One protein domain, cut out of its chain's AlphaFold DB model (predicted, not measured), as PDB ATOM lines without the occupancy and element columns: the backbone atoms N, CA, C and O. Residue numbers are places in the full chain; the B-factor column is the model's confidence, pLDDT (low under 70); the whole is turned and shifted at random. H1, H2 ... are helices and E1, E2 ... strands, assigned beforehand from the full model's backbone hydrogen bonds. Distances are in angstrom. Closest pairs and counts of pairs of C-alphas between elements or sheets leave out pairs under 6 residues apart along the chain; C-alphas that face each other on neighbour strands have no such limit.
ATOM      1  N   HIS A   3      31.064  37.433  43.380       96.44
ATOM      2  CA  HIS A   3      29.635  37.163  43.511       96.44
ATOM      3  C   HIS A   3      28.868  37.786  42.346       96.44
ATOM      4  O   HIS A   3      29.233  38.862  41.874       96.44
ATOM      5  N   LEU A   4      27.805  37.118  41.896       97.31
ATOM      6  CA  LEU A   4      26.927  37.663  40.865       97.31
ATOM      7  C   LEU A   4      26.308  38.993  41.344       97.31
ATOM      8  O   LEU A   4      25.617  38.999  42.367       97.31
ATOM      9  N   PRO A   5      26.518  40.113  40.624       96.88
ATOM     10  CA  PRO A   5      25.884  41.379  40.960       96.88
ATOM     11  C   PRO A   5      24.359  41.292  40.872       96.88
ATOM     12  O   PRO A   5      23.797  40.468  40.151       96.88
ATOM     13  N   ASN A   6      23.666  42.190  41.568       95.31
ATOM     14  CA  ASN A   6      22.202  42.242  41.561       95.31
ATOM     15  C   ASN A   6      21.624  43.154  40.457       95.31
ATOM     16  O   ASN A   6      20.399  43.260  40.340       95.31
ATOM     17  N   SER A   7      22.489  43.774  39.645       97.19
ATOM     18  CA  SER A   7      22.151  44.693  38.556       97.19
ATOM     19  C   SER A   7      22.931  44.373  37.282       97.19
ATOM     20  O   SER A   7      24.132  44.119  37.316       97.19
ATOM     21  N   TRP A   8      22.266  44.461  36.125       97.50
ATOM     22  CA  TRP A   8      22.908  44.259  34.818       97.50
ATOM     23  C   TRP A   8      23.995  45.291  34.503       97.50
ATOM     24  O   TRP A   8      24.914  44.980  33.755       97.50
ATOM     25  N   ALA A   9      23.906  46.501  35.063       97.12
ATOM     26  CA  ALA A   9      24.880  47.566  34.813       97.12
ATOM     27  C   ALA A   9      26.248  47.300  35.467       97.12
ATOM     28  O   ALA A   9      27.247  47.888  35.063       97.12
ATOM     29  N   GLU A  10      26.288  46.419  36.466       97.62
ATOM     30  CA  GLU A  10      27.498  46.057  37.213       97.62
ATOM     31  C   GLU A  10      28.183  44.807  36.640       97.62
ATOM     32  O   GLU A  10      29.304  44.475  37.018       97.62
ATOM     33  N   ILE A  11      27.518  44.111  35.713       97.81
ATOM     34  CA  ILE A  11      28.036  42.892  35.096       97.81
ATOM     35  C   ILE A  11      28.993  43.256  33.965       97.81
ATOM     36  O   ILE A  11      28.661  44.010  33.049       97.81
ATOM     37  N   GLN A  12      30.173  42.644  33.998       97.94
ATOM     38  CA  GLN A  12      31.167  42.749  32.943       97.94
ATOM     39  C   GLN A  12      31.096  41.537  31.999       97.94
ATOM     40  O   GLN A  12      30.850  40.410  32.442       97.94
ATOM     41  N   PRO A  13      31.312  41.736  30.686       97.62
ATOM     42  CA  PRO A  13      31.248  40.655  29.713       97.62
ATOM     43  C   PRO A  13      32.371  39.641  29.930       97.62
ATOM     44  O   PRO A  13      33.522  40.010  30.152       97.62
ATOM     45  N   ASN A  14      32.038  38.358  29.788       94.00
ATOM     46  CA  ASN A  14      32.957  37.217  29.860       94.00
ATOM     47  C   ASN A  14      33.687  37.030  31.204       94.00
ATOM     48  O   ASN A  14      34.581  36.188  31.295       94.00
ATOM     49  N   ILE A  15      33.283  37.747  32.255       97.50
ATOM     50  CA  ILE A  15      33.693  37.453  33.630       97.50
ATOM     51  C   ILE A  15      32.837  36.304  34.177       97.50
ATOM     52  O   ILE A  15      31.642  36.199  33.884       97.50
ATOM     53  N   ILE A  16      33.474  35.417  34.945       98.12
ATOM     54  CA  ILE A  16      32.801  34.318  35.639       98.12
ATOM     55  C   ILE A  16      32.418  34.793  37.037       98.12
ATOM     56  O   ILE A  16      33.281  35.105  37.863       98.12
ATOM     57  N   TYR A  17      31.118  34.776  37.293       98.19
ATOM     58  CA  TYR A  17      30.526  35.048  38.590       98.19
ATOM     59  C   TYR A  17      30.070  33.752  39.249       98.19
ATOM     60  O   TYR A  17      29.808  32.750  38.578       98.19
ATOM     61  N   GLN A  18      29.942  33.788  40.569       97.56
ATOM     62  CA  GLN A  18      29.395  32.699  41.361       97.56
ATOM     63  C   GLN A  18      28.104  33.150  42.047       97.56
ATOM     64  O   GLN A  18      28.070  34.194  42.702       97.56
ATOM     65  N   THR A  19      27.043  32.356  41.903       96.44
ATOM     66  CA  THR A  19      25.806  32.560  42.667       96.44
ATOM     67  C   THR A  19      25.986  32.116  44.116       96.44
ATOM     68  O   THR A  19      26.906  31.363  44.444       96.44
ATOM     69  N   THR A  20      25.068  32.504  44.997       93.81
ATOM     70  CA  THR A  20      25.069  32.091  46.413       93.81
ATOM     71  C   THR A  20      25.060  30.565  46.589       93.81
ATOM     72  O   THR A  20      25.631  30.043  47.543       93.81
ATOM     73  N   ASN A  21      24.476  29.831  45.636       91.81
ATOM     74  CA  ASN A  21      24.409  28.365  45.653       91.81
ATOM     75  C   ASN A  21      25.635  27.692  45.003       91.81
ATOM     76  O   ASN A  21      25.636  26.482  44.790       91.81
ATOM     77  N   GLY A  22      26.663  28.465  44.645       94.56
ATOM     78  CA  GLY A  22      27.916  27.959  44.087       94.56
ATOM     79  C   GLY A  22      27.922  27.741  42.571       94.56
ATOM     80  O   GLY A  22      28.967  27.371  42.038       94.56
ATOM     81  N   GLN A  23      26.813  28.000  41.865       96.19
ATOM     82  CA  GLN A  23      26.743  27.878  40.405       96.19
ATOM     83  C   GLN A  23      27.613  28.949  39.741       96.19
ATOM     84  O   GLN A  23      27.502  30.134  40.054       96.19
ATOM     85  N   LEU A  24      28.440  28.534  38.781       97.75
ATOM     86  CA  LEU A  24      29.234  29.446  37.962       97.75
ATOM     87  C   LEU A  24      28.422  29.929  36.764       97.75
ATOM     88  O   LEU A  24      27.815  29.114  36.058       97.75
ATOM     89  N   VAL A  25      28.431  31.238  36.525       98.19
ATOM     90  CA  VAL A  25      27.687  31.888  35.440       98.19
ATOM     91  C   VAL A  25      28.548  32.928  34.729       98.19
ATOM     92  O   VAL A  25      29.412  33.557  35.339       98.19
ATOM     93  N   SER A  26      28.315  33.128  33.436       98.38
ATOM     94  CA  SER A  26      28.941  34.210  32.671       98.38
ATOM     95  C   SER A  26      28.007  34.736  31.585       98.38
ATOM     96  O   SER A  26      27.063  34.059  31.166       98.38
ATOM     97  N   PHE A  27      28.274  35.953  31.120       98.50
ATOM     98  CA  PHE A  27      27.404  36.670  30.190       98.50
ATOM     99  C   PHE A  27      28.215  37.244  29.035       98.50
ATOM    100  O   PHE A  27      29.281  37.823  29.253       98.50
ATOM    101  N   SER A  28      27.706  37.112  27.812       98.50
ATOM    102  CA  SER A  28      28.228  37.875  26.679       98.50
ATOM    103  C   SER A  28      27.860  39.355  26.805       98.50
ATOM    104  O   SER A  28      26.965  39.745  27.563       98.50
ATOM    105  N   LYS A  29      28.524  40.196  26.012       98.56
ATOM    106  CA  LYS A  29      28.187  41.620  25.922       98.56
ATOM    107  C   LYS A  29      26.747  41.816  25.445       98.56
ATOM    108  O   LYS A  29      26.027  42.660  25.978       98.56
ATOM    109  N   GLU A  30      26.323  41.011  24.480       98.50
ATOM    110  CA  GLU A  30      24.982  41.024  23.902       98.50
ATOM    111  C   GLU A  30      23.940  40.691  24.972       98.50
ATOM    112  O   GLU A  30      22.935  41.389  25.102       98.50
ATOM    113  N   GLN A  31      24.201  39.685  25.809       98.44
ATOM    114  CA  GLN A  31      23.296  39.337  26.898       98.44
ATOM    115  C   GLN A  31      23.141  40.468  27.915       98.44
ATOM    116  O   GLN A  31      22.023  40.729  28.364       98.44
ATOM    117  N   ILE A  32      24.235  41.136  28.281       98.44
ATOM    118  CA  ILE A  32      24.202  42.257  29.230       98.44
ATOM    119  C   ILE A  32      23.338  43.392  28.668       98.44
ATOM    120  O   ILE A  32      22.467  43.911  29.363       98.44
ATOM    121  N   GLN A  33      23.500  43.723  27.383       98.19
ATOM    122  CA  GLN A  33      22.679  44.734  26.710       98.19
ATOM    123  C   GLN A  33      21.190  44.365  26.702       98.19
ATOM    124  O   GLN A  33      20.338  45.218  26.962       98.19
ATOM    125  N   LEU A  34      20.862  43.096  26.448       96.94
ATOM    126  CA  LEU A  34      19.485  42.596  26.499       96.94
ATOM    127  C   LEU A  34      18.918  42.645  27.921       96.94
ATOM    128  O   LEU A  34      17.762  43.026  28.098       96.94
ATOM    129  N   GLY A  35      19.730  42.325  28.929       96.31
ATOM    130  CA  GLY A  35      19.374  42.446  30.341       96.31
ATOM    131  C   GLY A  35      19.032  43.885  30.729       96.31
ATOM    132  O   GLY A  35      17.961  44.132  31.277       96.31
ATOM    133  N   ILE A  36      19.877  44.849  30.355       96.38
ATOM    134  CA  ILE A  36      19.624  46.284  30.582       96.38
ATOM    135  C   ILE A  36      18.338  46.735  29.875       96.38
ATOM    136  O   ILE A  36      17.533  47.470  30.447       96.38
ATOM    137  N   LYS A  37      18.123  46.288  28.633       95.19
ATOM    138  CA  LYS A  37      16.973  46.702  27.819       95.19
ATOM    139  C   LYS A  37      15.648  46.128  28.322       95.19
ATOM    140  O   LYS A  37      14.646  46.841  28.348       95.19
ATOM    141  N   TYR A  38      15.629  44.844  28.671       93.25
ATOM    142  CA  TYR A  38      14.391  44.089  28.866       93.25
ATOM    143  C   TYR A  38      14.129  43.661  30.311       93.25
ATOM    144  O   TYR A  38      12.973  43.495  30.691       93.25
ATOM    145  N   ASP A  39      15.162  43.525  31.142       94.25
ATOM    146  CA  ASP A  39      15.045  43.075  32.530       94.25
ATOM    147  C   ASP A  39      15.270  44.228  33.521       94.25
ATOM    148  O   ASP A  39      16.096  44.162  34.430       94.25
ATOM    149  N   GLN A  40      14.487  45.298  33.356       90.31
ATOM    150  CA  GLN A  40      14.587  46.547  34.131       90.31
ATOM    151  C   GLN A  40      14.452  46.362  35.655       90.31
ATOM    152  O   GLN A  40      14.886  47.215  36.417       90.31
ATOM    153  N   ASN A  41      13.838  45.262  36.106       92.38
ATOM    154  CA  ASN A  41      13.669  44.934  37.529       92.38
ATOM    155  C   ASN A  41      14.613  43.815  38.007       92.38
ATOM    156  O   ASN A  41      14.431  43.278  39.110       92.38
ATOM    157  N   HIS A  42      15.569  43.420  37.160       95.50
ATOM    158  CA  HIS A  42      16.551  42.369  37.419       95.50
ATOM    159  C   HIS A  42      15.910  41.028  37.818       95.50
ATOM    160  O   HIS A  42      16.452  40.272  38.623       95.50
ATOM    161  N   LYS A  43      14.707  40.730  37.312       95.62
ATOM    162  CA  LYS A  43      13.983  39.492  37.625       95.62
ATOM    163  C   LYS A  43      14.670  38.287  37.003       95.62
ATOM    164  O   LYS A  43      14.729  37.246  37.651       95.62
ATOM    165  N   HIS A  44      15.172  38.412  35.775       96.62
ATOM    166  CA  HIS A  44      15.932  37.336  35.142       96.62
ATOM    167  C   HIS A  44      17.249  37.121  35.869       96.62
ATOM    168  O   HIS A  44      17.599  35.979  36.148       96.62
ATOM    169  N   LEU A  45      17.923  38.202  36.260       96.69
ATOM    170  CA  LEU A  45      19.147  38.109  37.048       96.69
ATOM    171  C   LEU A  45      18.911  37.414  38.402       96.69
ATOM    172  O   LEU A  45      19.629  36.487  38.756       96.69
ATOM    173  N   LYS A  46      17.818  37.749  39.102       96.12
ATOM    174  CA  LYS A  46      17.380  37.040  40.322       96.12
ATOM    175  C   LYS A  46      17.010  35.576  40.069       96.12
ATOM    176  O   LYS A  46      17.245  34.729  40.925       96.12
ATOM    177  N   ALA A  47      16.416  35.261  38.919       96.31
ATOM    178  CA  ALA A  47      16.120  33.882  38.536       96.31
ATOM    179  C   ALA A  47      17.404  33.070  38.307       96.31
ATOM    180  O   ALA A  47      17.462  31.907  38.697       96.31
ATOM    181  N   ILE A  48      18.427  33.691  37.717       97.50
ATOM    182  CA  ILE A  48      19.755  33.098  37.536       97.50
ATOM    183  C   ILE A  48      20.428  32.880  38.894       97.50
ATOM    184  O   ILE A  48      20.879  31.770  39.163       97.50
ATOM    185  N   GLU A  49      20.409  33.887  39.771       97.06
ATOM    186  CA  GLU A  49      20.965  33.804  41.128       97.06
ATOM    187  C   GLU A  49      20.325  32.678  41.950       97.06
ATOM    188  O   GLU A  49      21.011  31.914  42.629       97.06
ATOM    189  N   LYS A  50      19.001  32.515  41.835       95.75
ATOM    190  CA  LYS A  50      18.264  31.438  42.506       95.75
ATOM    191  C   LYS A  50      18.646  30.042  41.997       95.75
ATOM    192  O   LYS A  50      18.565  29.079  42.761       95.75
ATOM    193  N   GLY A  51      19.061  29.919  40.738       95.88
ATOM    194  CA  GLY A  51      19.472  28.653  40.136       95.88
ATOM    195  C   GLY A  51      18.308  27.783  39.645       95.88
ATOM    196  O   GLY A  51      17.217  28.274  39.348       95.88
ATOM    197  N   ILE A  52      18.569  26.480  39.506       95.56
ATOM    198  CA  ILE A  52      17.642  25.502  38.913       95.56
ATOM    199  C   ILE A  52      16.417  25.299  39.809       95.56
ATOM    200  O   ILE A  52      16.533  25.081  41.014       95.56
ATOM    201  N   VAL A  53      15.230  25.335  39.206       94.44
ATOM    202  CA  VAL A  53      13.946  25.132  39.888       94.44
ATOM    203  C   VAL A  53      13.029  24.217  39.082       94.44
ATOM    204  O   VAL A  53      13.202  24.034  37.876       94.44
ATOM    205  N   SER A  54      11.993  23.676  39.728       90.50
ATOM    206  CA  SER A  54      10.950  22.949  39.003       90.50
ATOM    207  C   SER A  54      10.172  23.900  38.072       90.50
ATOM    208  O   SER A  54       9.865  25.030  38.465       90.50
ATOM    209  N   PRO A  55       9.802  23.486  36.842       86.00
ATOM    210  CA  PRO A  55       9.255  24.416  35.852       86.00
ATOM    211  C   PRO A  55       7.923  25.073  36.222       86.00
ATOM    212  O   PRO A  55       7.622  26.167  35.740       86.00
ATOM    213  N   ARG A  56       7.079  24.430  37.032       86.94
ATOM    214  CA  ARG A  56       5.726  24.919  37.333       86.94
ATOM    215  C   ARG A  56       5.735  25.820  38.567       86.94
ATOM    216  O   ARG A  56       6.253  25.438  39.605       86.94
ATOM    217  N   GLY A  57       5.137  27.008  38.448       85.25
ATOM    218  CA  GLY A  57       4.918  27.932  39.570       85.25
ATOM    219  C   GLY A  57       6.157  28.662  40.101       85.25
ATOM    220  O   GLY A  57       6.014  29.502  40.981       85.25
ATOM    221  N   ASN A  58       7.351  28.395  39.566       89.62
ATOM    222  CA  ASN A  58       8.593  28.974  40.070       89.62
ATOM    223  C   ASN A  58       9.226  29.995  39.119       89.62
ATOM    224  O   ASN A  58       9.125  29.902  37.894       89.62
ATOM    225  N   ILE A  59       9.928  30.943  39.739       92.88
ATOM    226  CA  ILE A  59      10.948  31.797  39.126       92.88
ATOM    227  C   ILE A  59      12.299  31.121  39.363       92.88
ATOM    228  O   ILE A  59      12.549  30.686  40.493       92.88
ATOM    229  N   GLY A  60      13.132  31.026  38.328       95.81
ATOM    230  CA  GLY A  60      14.453  30.394  38.375       95.81
ATOM    231  C   GLY A  60      14.936  29.946  36.993       95.81
ATOM    232  O   GLY A  60      14.378  30.350  35.968       95.81
ATOM    233  N   LEU A  61      15.954  29.092  36.968       97.31
ATOM    234  CA  LEU A  61      16.422  28.405  35.767       97.31
ATOM    235  C   LEU A  61      15.623  27.123  35.540       97.31
ATOM    236  O   LEU A  61      15.426  26.322  36.452       97.31
ATOM    237  N   VAL A  62      15.172  26.926  34.309       97.06
ATOM    238  CA  VAL A  62      14.445  25.726  33.871       97.06
ATOM    239  C   VAL A  62      15.064  25.216  32.570       97.06
ATOM    240  O   VAL A  62      15.711  26.012  31.889       97.06
ATOM    241  N   PRO A  63      14.880  23.939  32.194       97.06
ATOM    242  CA  PRO A  63      15.409  23.422  30.936       97.06
ATOM    243  C   PRO A  63      14.977  24.260  29.726       97.06
ATOM    244  O   PRO A  63      13.832  24.724  29.651       97.06
ATOM    245  N   SER A  64      15.914  24.474  28.805       96.75
ATOM    246  CA  SER A  64      15.657  25.118  27.517       96.75
ATOM    247  C   SER A  64      15.108  24.103  26.509       96.75
ATOM    248  O   SER A  64      15.482  22.938  26.503       96.75
ATOM    249  N   GLU A  65      14.207  24.567  25.655       95.12
ATOM    250  CA  GLU A  65      13.653  23.859  24.500       95.12
ATOM    251  C   GLU A  65      14.450  24.117  23.215       95.12
ATOM    252  O   GLU A  65      14.242  23.441  22.214       95.12
ATOM    253  N   ILE A  66      15.333  25.119  23.230       97.06
ATOM    254  CA  ILE A  66      16.159  25.489  22.081       97.06
ATOM    255  C   ILE A  66      17.367  24.560  22.000       97.06
ATOM    256  O   ILE A  66      18.106  24.419  22.976       97.06
ATOM    257  N   GLU A  67      17.585  23.970  20.825       96.31
ATOM    258  CA  GLU A  67      18.737  23.114  20.548       96.31
ATOM    259  C   GLU A  67      20.062  23.847  20.812       96.31
ATOM    260  O   GLU A  67      20.242  25.009  20.442       96.31
ATOM    261  N   GLY A  68      20.995  23.167  21.482       96.50
ATOM    262  CA  GLY A  68      22.290  23.736  21.869       96.50
ATOM    263  C   GLY A  68      22.261  24.619  23.123       96.50
ATOM    264  O   GLY A  68      23.279  25.238  23.442       96.50
ATOM    265  N   PHE A  69      21.128  24.677  23.834       98.19
ATOM    266  CA  PHE A  69      20.976  25.384  25.105       98.19
ATOM    267  C   PHE A  69      20.433  24.455  26.188       98.19
ATOM    268  O   PHE A  69      19.474  23.722  25.969       98.19
ATOM    269  N   ASP A  70      21.010  24.543  27.382       98.06
ATOM    270  CA  ASP A  70      20.674  23.673  28.509       98.06
ATOM    271  C   ASP A  70      19.557  24.272  29.367       98.06
ATOM    272  O   ASP A  70      18.607  23.590  29.753       98.06
ATOM    273  N   PHE A  71      19.634  25.578  29.643       98.12
ATOM    274  CA  PHE A  71      18.720  26.259  30.558       98.12
ATOM    275  C   PHE A  71      18.213  27.578  29.993       98.12
ATOM    276  O   PHE A  71      18.836  28.213  29.147       98.12
ATOM    277  N   LYS A  72      17.082  28.028  30.525       97.44
ATOM    278  CA  LYS A  72      16.558  29.374  30.328       97.44
ATOM    279  C   LYS A  72      16.102  29.982  31.642       97.44
ATOM    280  O   LYS A  72      15.628  29.288  32.543       97.44
ATOM    281  N   SER A  73      16.204  31.299  31.735       96.81
ATOM    282  CA  SER A  73      15.667  32.062  32.860       96.81
ATOM    283  C   SER A  73      14.158  32.253  32.700       96.81
ATOM    284  O   SER A  73      13.677  32.831  31.722       96.81
ATOM    285  N   LYS A  74      13.399  31.759  33.679       93.88
ATOM    286  CA  LYS A  74      11.947  31.899  33.757       93.88
ATOM    287  C   LYS A  74      11.577  32.870  34.870       93.88
ATOM    288  O   LYS A  74      11.941  32.669  36.028       93.88
ATOM    289  N   VAL A  75      10.781  33.878  34.523       93.12
ATOM    290  CA  VAL A  75      10.216  34.850  35.467       93.12
ATOM    291  C   VAL A  75       8.699  34.932  35.296       93.12
ATOM    292  O   VAL A  75       8.162  34.528  34.265       93.12
ATOM    293  N   LEU A  76       7.999  35.424  36.321       88.25
ATOM    294  CA  LEU A  76       6.538  35.548  36.336       88.25
ATOM    295  C   LEU A  76       6.092  37.022  36.300       88.25
ATOM    296  O   LEU A  76       6.791  37.929  36.777       88.25
ATOM    297  N   GLY A  77       4.888  37.250  35.769       85.56
ATOM    298  CA  GLY A  77       4.282  38.576  35.632       85.56
ATOM    299  C   GLY A  77       4.958  39.428  34.553       85.56
ATOM    300  O   GLY A  77       5.511  38.902  33.593       85.56
ATOM    301  N   LYS A  78       4.929  40.757  34.712       78.25
ATOM    302  CA  LYS A  78       5.533  41.706  33.756       78.25
ATOM    303  C   LYS A  78       7.023  41.402  33.521       78.25
ATOM    304  O   LYS A  78       7.769  41.299  34.504       78.25
ATOM    305  N   GLY A  79       7.412  41.284  32.248       75.44
ATOM    306  CA  GLY A  79       8.740  40.850  31.784       75.44
ATOM    307  C   GLY A  79       8.898  39.329  31.655       75.44
ATOM    308  O   GLY A  79       9.947  38.852  31.243       75.44
ATOM    309  N   GLY A  80       7.872  38.557  32.029       81.50
ATOM    310  CA  GLY A  80       7.841  37.099  31.920       81.50
ATOM    311  C   GLY A  80       7.474  36.565  30.543       81.50
ATOM    312  O   GLY A  80       7.425  35.348  30.398       81.50
ATOM    313  N   ASP A  81       7.253  37.433  29.568       89.00
ATOM    314  CA  ASP A  81       7.157  37.125  28.142       89.00
ATOM    315  C   ASP A  81       8.520  36.739  27.558       89.00
ATOM    316  O   ASP A  81       8.587  35.988  26.600       89.00
ATOM    317  N   ARG A  82       9.636  37.177  28.152       93.69
ATOM    318  CA  ARG A  82      10.977  36.876  27.628       93.69
ATOM    319  C   ARG A  82      11.653  35.718  28.346       93.69
ATOM    320  O   ARG A  82      11.368  35.420  29.509       93.69
ATOM    321  N   ARG A  83      12.576  35.050  27.654       96.00
ATOM    322  CA  ARG A  83      13.455  34.004  28.200       96.00
ATOM    323  C   ARG A  83      14.880  34.250  27.740       96.00
ATOM    324  O   ARG A  83      15.107  34.358  26.543       96.00
ATOM    325  N   PHE A  84      15.832  34.315  28.669       97.62
ATOM    326  CA  PHE A  84      17.258  34.326  28.317       97.62
ATOM    327  C   PHE A  84      17.781  32.904  28.396       97.62
ATOM    328  O   PHE A  84      17.621  32.270  29.443       97.62
ATOM    329  N   HIS A  85      18.370  32.421  27.310       98.44
ATOM    330  CA  HIS A  85      18.849  31.049  27.195       98.44
ATOM    331  C   HIS A  85      20.354  30.985  27.459       98.44
ATOM    332  O   HIS A  85      21.105  31.875  27.061       98.44
ATOM    333  N   ALA A  86      20.788  29.918  28.121       98.44
ATOM    334  CA  ALA A  86      22.178  29.634  28.427       98.44
ATOM    335  C   ALA A  86      22.551  28.194  28.100       98.44
ATOM    336  O   ALA A  86      21.708  27.295  28.081       98.44
ATOM    337  N   ARG A  87      23.846  27.996  27.886       98.25
ATOM    338  CA  ARG A  87      24.470  26.696  27.666       98.25
ATOM    339  C   ARG A  87      25.634  26.499  28.621       98.25
ATOM    340  O   ARG A  87      26.273  27.472  29.022       98.25
ATOM    341  N   ILE A  88      25.916  25.261  28.981       98.19
ATOM    342  CA  ILE A  88      27.042  24.899  29.829       98.19
ATOM    343  C   ILE A  88      28.288  24.775  28.956       98.19
ATOM    344  O   ILE A  88      28.338  23.994  28.011       98.19
ATOM    345  N   ILE A  89      29.326  25.536  29.297       97.25
ATOM    346  CA  ILE A  89      30.641  25.470  28.656       97.25
ATOM    347  C   ILE A  89      31.666  25.274  29.765       97.25
ATOM    348  O   ILE A  89      31.825  26.146  30.616       97.25
ATOM    349  N   ASN A  90      32.342  24.122  29.781       95.81
ATOM    350  CA  ASN A  90      33.341  23.778  30.802       95.81
ATOM    351  C   ASN A  90      32.824  23.968  32.248       95.81
ATOM    352  O   ASN A  90      33.532  24.484  33.108       95.81
ATOM    353  N   GLY A  91      31.563  23.599  32.506       96.25
ATOM    354  CA  GLY A  91      30.923  23.736  33.823       96.25
ATOM    355  C   GLY A  91      30.391  25.138  34.157       96.25
ATOM    356  O   GLY A  91      29.794  25.318  35.216       96.25
ATOM    357  N   VAL A  92      30.552  26.122  33.267       98.00
ATOM    358  CA  VAL A  92      30.018  27.482  33.434       98.00
ATOM    359  C   VAL A  92      28.724  27.627  32.648       98.00
ATOM    360  O   VAL A  92      28.686  27.344  31.452       98.00
ATOM    361  N   LEU A  93      27.670  28.117  33.299       98.19
ATOM    362  CA  LEU A  93      26.419  28.446  32.630       98.19
ATOM    363  C   LEU A  93      26.563  29.794  31.911       98.19
ATOM    364  O   LEU A  93      26.486  30.859  32.525       98.19
ATOM    365  N   HIS A  94      26.801  29.739  30.605       98.56
ATOM    366  CA  HIS A  94      27.070  30.907  29.781       98.56
ATOM    367  C   HIS A  94      25.818  31.367  29.034       98.56
ATOM    368  O   HIS A  94      25.229  30.601  28.266       98.56
ATOM    369  N   PHE A  95      25.449  32.635  29.209       98.56
ATOM    370  CA  PHE A  95      24.376  33.290  28.466       98.56
ATOM    371  C   PHE A  95      24.954  34.102  27.292       98.56
ATOM    372  O   PHE A  95      25.551  35.157  27.525       98.56
ATOM    373  N   PRO A  96      24.766  33.662  26.032       98.25
ATOM    374  CA  PRO A  96      25.372  34.298  24.864       98.25
ATOM    375  C   PRO A  96      24.538  35.443  24.267       98.25
ATOM    376  O   PRO A  96      24.975  36.053  23.295       98.25
ATOM    377  N   GLY A  97      23.355  35.745  24.811       97.75
ATOM    378  CA  GLY A  97      22.460  36.778  24.274       97.75
ATOM    379  C   GLY A  97      21.318  36.235  23.416       97.75
ATOM    380  O   GLY A  97      20.738  36.980  22.630       97.75
ATOM    381  N   LEU A  98      20.972  34.950  23.554       97.81
ATOM    382  CA  LEU A  98      19.768  34.409  22.928       97.81
ATOM    383  C   LEU A  98      18.535  34.708  23.788       97.81
ATOM    384  O   LEU A  98      18.478  34.339  24.966       97.81
ATOM    385  N   VAL A  99      17.527  35.319  23.163       96.25
ATOM    386  CA  VAL A  99      16.244  35.651  23.786       96.25
ATOM    387  C   VAL A  99      15.101  35.106  22.945       96.25
ATOM    388  O   VAL A  99      15.080  35.310  21.734       96.25
ATOM    389  N   THR A 100      14.136  34.458  23.592       95.75
ATOM    390  CA  THR A 100      12.852  34.096  22.978       95.75
ATOM    391  C   THR A 100      11.699  34.803  23.682       95.75
ATOM    392  O   THR A 100      11.840  35.252  24.827       95.75
ATOM    393  N   GLU A 101      10.580  34.931  22.974       91.38
ATOM    394  CA  GLU A 101       9.313  35.447  23.494       91.38
ATOM    395  C   GLU A 101       8.319  34.277  23.635       91.38
ATOM    396  O   GLU A 101       8.319  33.368  22.804       91.38
ATOM    397  N   HIS A 102       7.532  34.274  24.713       72.88
ATOM    398  CA  HIS A 102       6.540  33.259  25.099       72.88
ATOM    399  C   HIS A 102       5.187  33.908  25.375       72.88
ATOM    400  O   HIS A 102       5.177  34.968  26.042       72.88
TER     401      HIS A 102
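Overview. This is residues 3 to 102 of the 102 residues of an uncharacterized protein of Planktothrix serta PCC 8927 (UniProt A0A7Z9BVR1). One strongly twisted sheet of six strands curls round the short helix H2, while a second helix, H1, packs on the same face of the sheet, close to the bend in the long strand E6. A stretch with no named element, residues 3 to 15, comes before the first strand. The printed part has 100 residues with two named helices and six named strands, in the order E1 E2 H1 H2 E3 E4 E5 E6, and its class is mixed, helices and strands. The sheet is mixed, in the order E1 E2 E6 E5 E4 E3. The whole is compact and rounded, with a radius of gyration of the C-alphas of 11.9 A and spans of 29 by 26 by 25 A.

Arrangement. E1, residues 16 to 18, is an edge strand and forms an antiparallel hairpin with E2, residues 24 to 27, with N 17 and O 25 at 2.9 A. E2 is parallel to E6, residues 92 to 101, at 49 degrees, with N 93 and O 24 at 2.9 A. E6 bends by 67 degrees at residue 97. H1, residues 29 to 38, is on the sheet, and its closest C-alphas to E6 are those of Gln 31 and Gly 97, 3.8 A apart. H2, residues 43 to 50, is on the same face. H1 and H2 are close but not clearly touching, with the C-alphas of Gly 35 and His 44 7.8 A apart, at a steep tilt of 59 degrees, opposite ways. The closest C-alphas of H2 and the edge strand E3, residues 60 to 63, are those of Ala 47 and Gly 60, 3.9 A apart. E3, E4, residues 71 to 74, E5, residues 82 to 89, and E6 form a meander, each strand the antiparallel neighbour of the one before. Its N and O pairs within hydrogen-bond range include N 72 and O 62 at 2.8 A, N 86 and O 71 at 2.8 A, and N 94 and O 87 at 2.8 A. E1 and E3 are apart. In H1 and H2 every O i to N i+4 pair is within hydrogen-bond range.

Along the chain. E1 begins at C-alpha 16, (32.801, 34.318, 35.639), and spans 6.9 A; E2 spans 10.8 A. H1 is 14.3 A long and begins at C-alpha 29, (28.187, 41.620, 25.922); H2 is 10.3 A long. E3 spans 10.2 A, E4 9.4 A, E5 22.8 A and E6 24.3 A, ending at C-alpha 101, (9.313, 35.447, 23.494).

Size, cuts and confidence. The two C-alphas farthest apart are those of Lys 78 and Asn 90, at 33.2 A. The printed part has no cut, and no link is long. The mean pLDDT of the printed part is 95.1, and no printed residue is under 70.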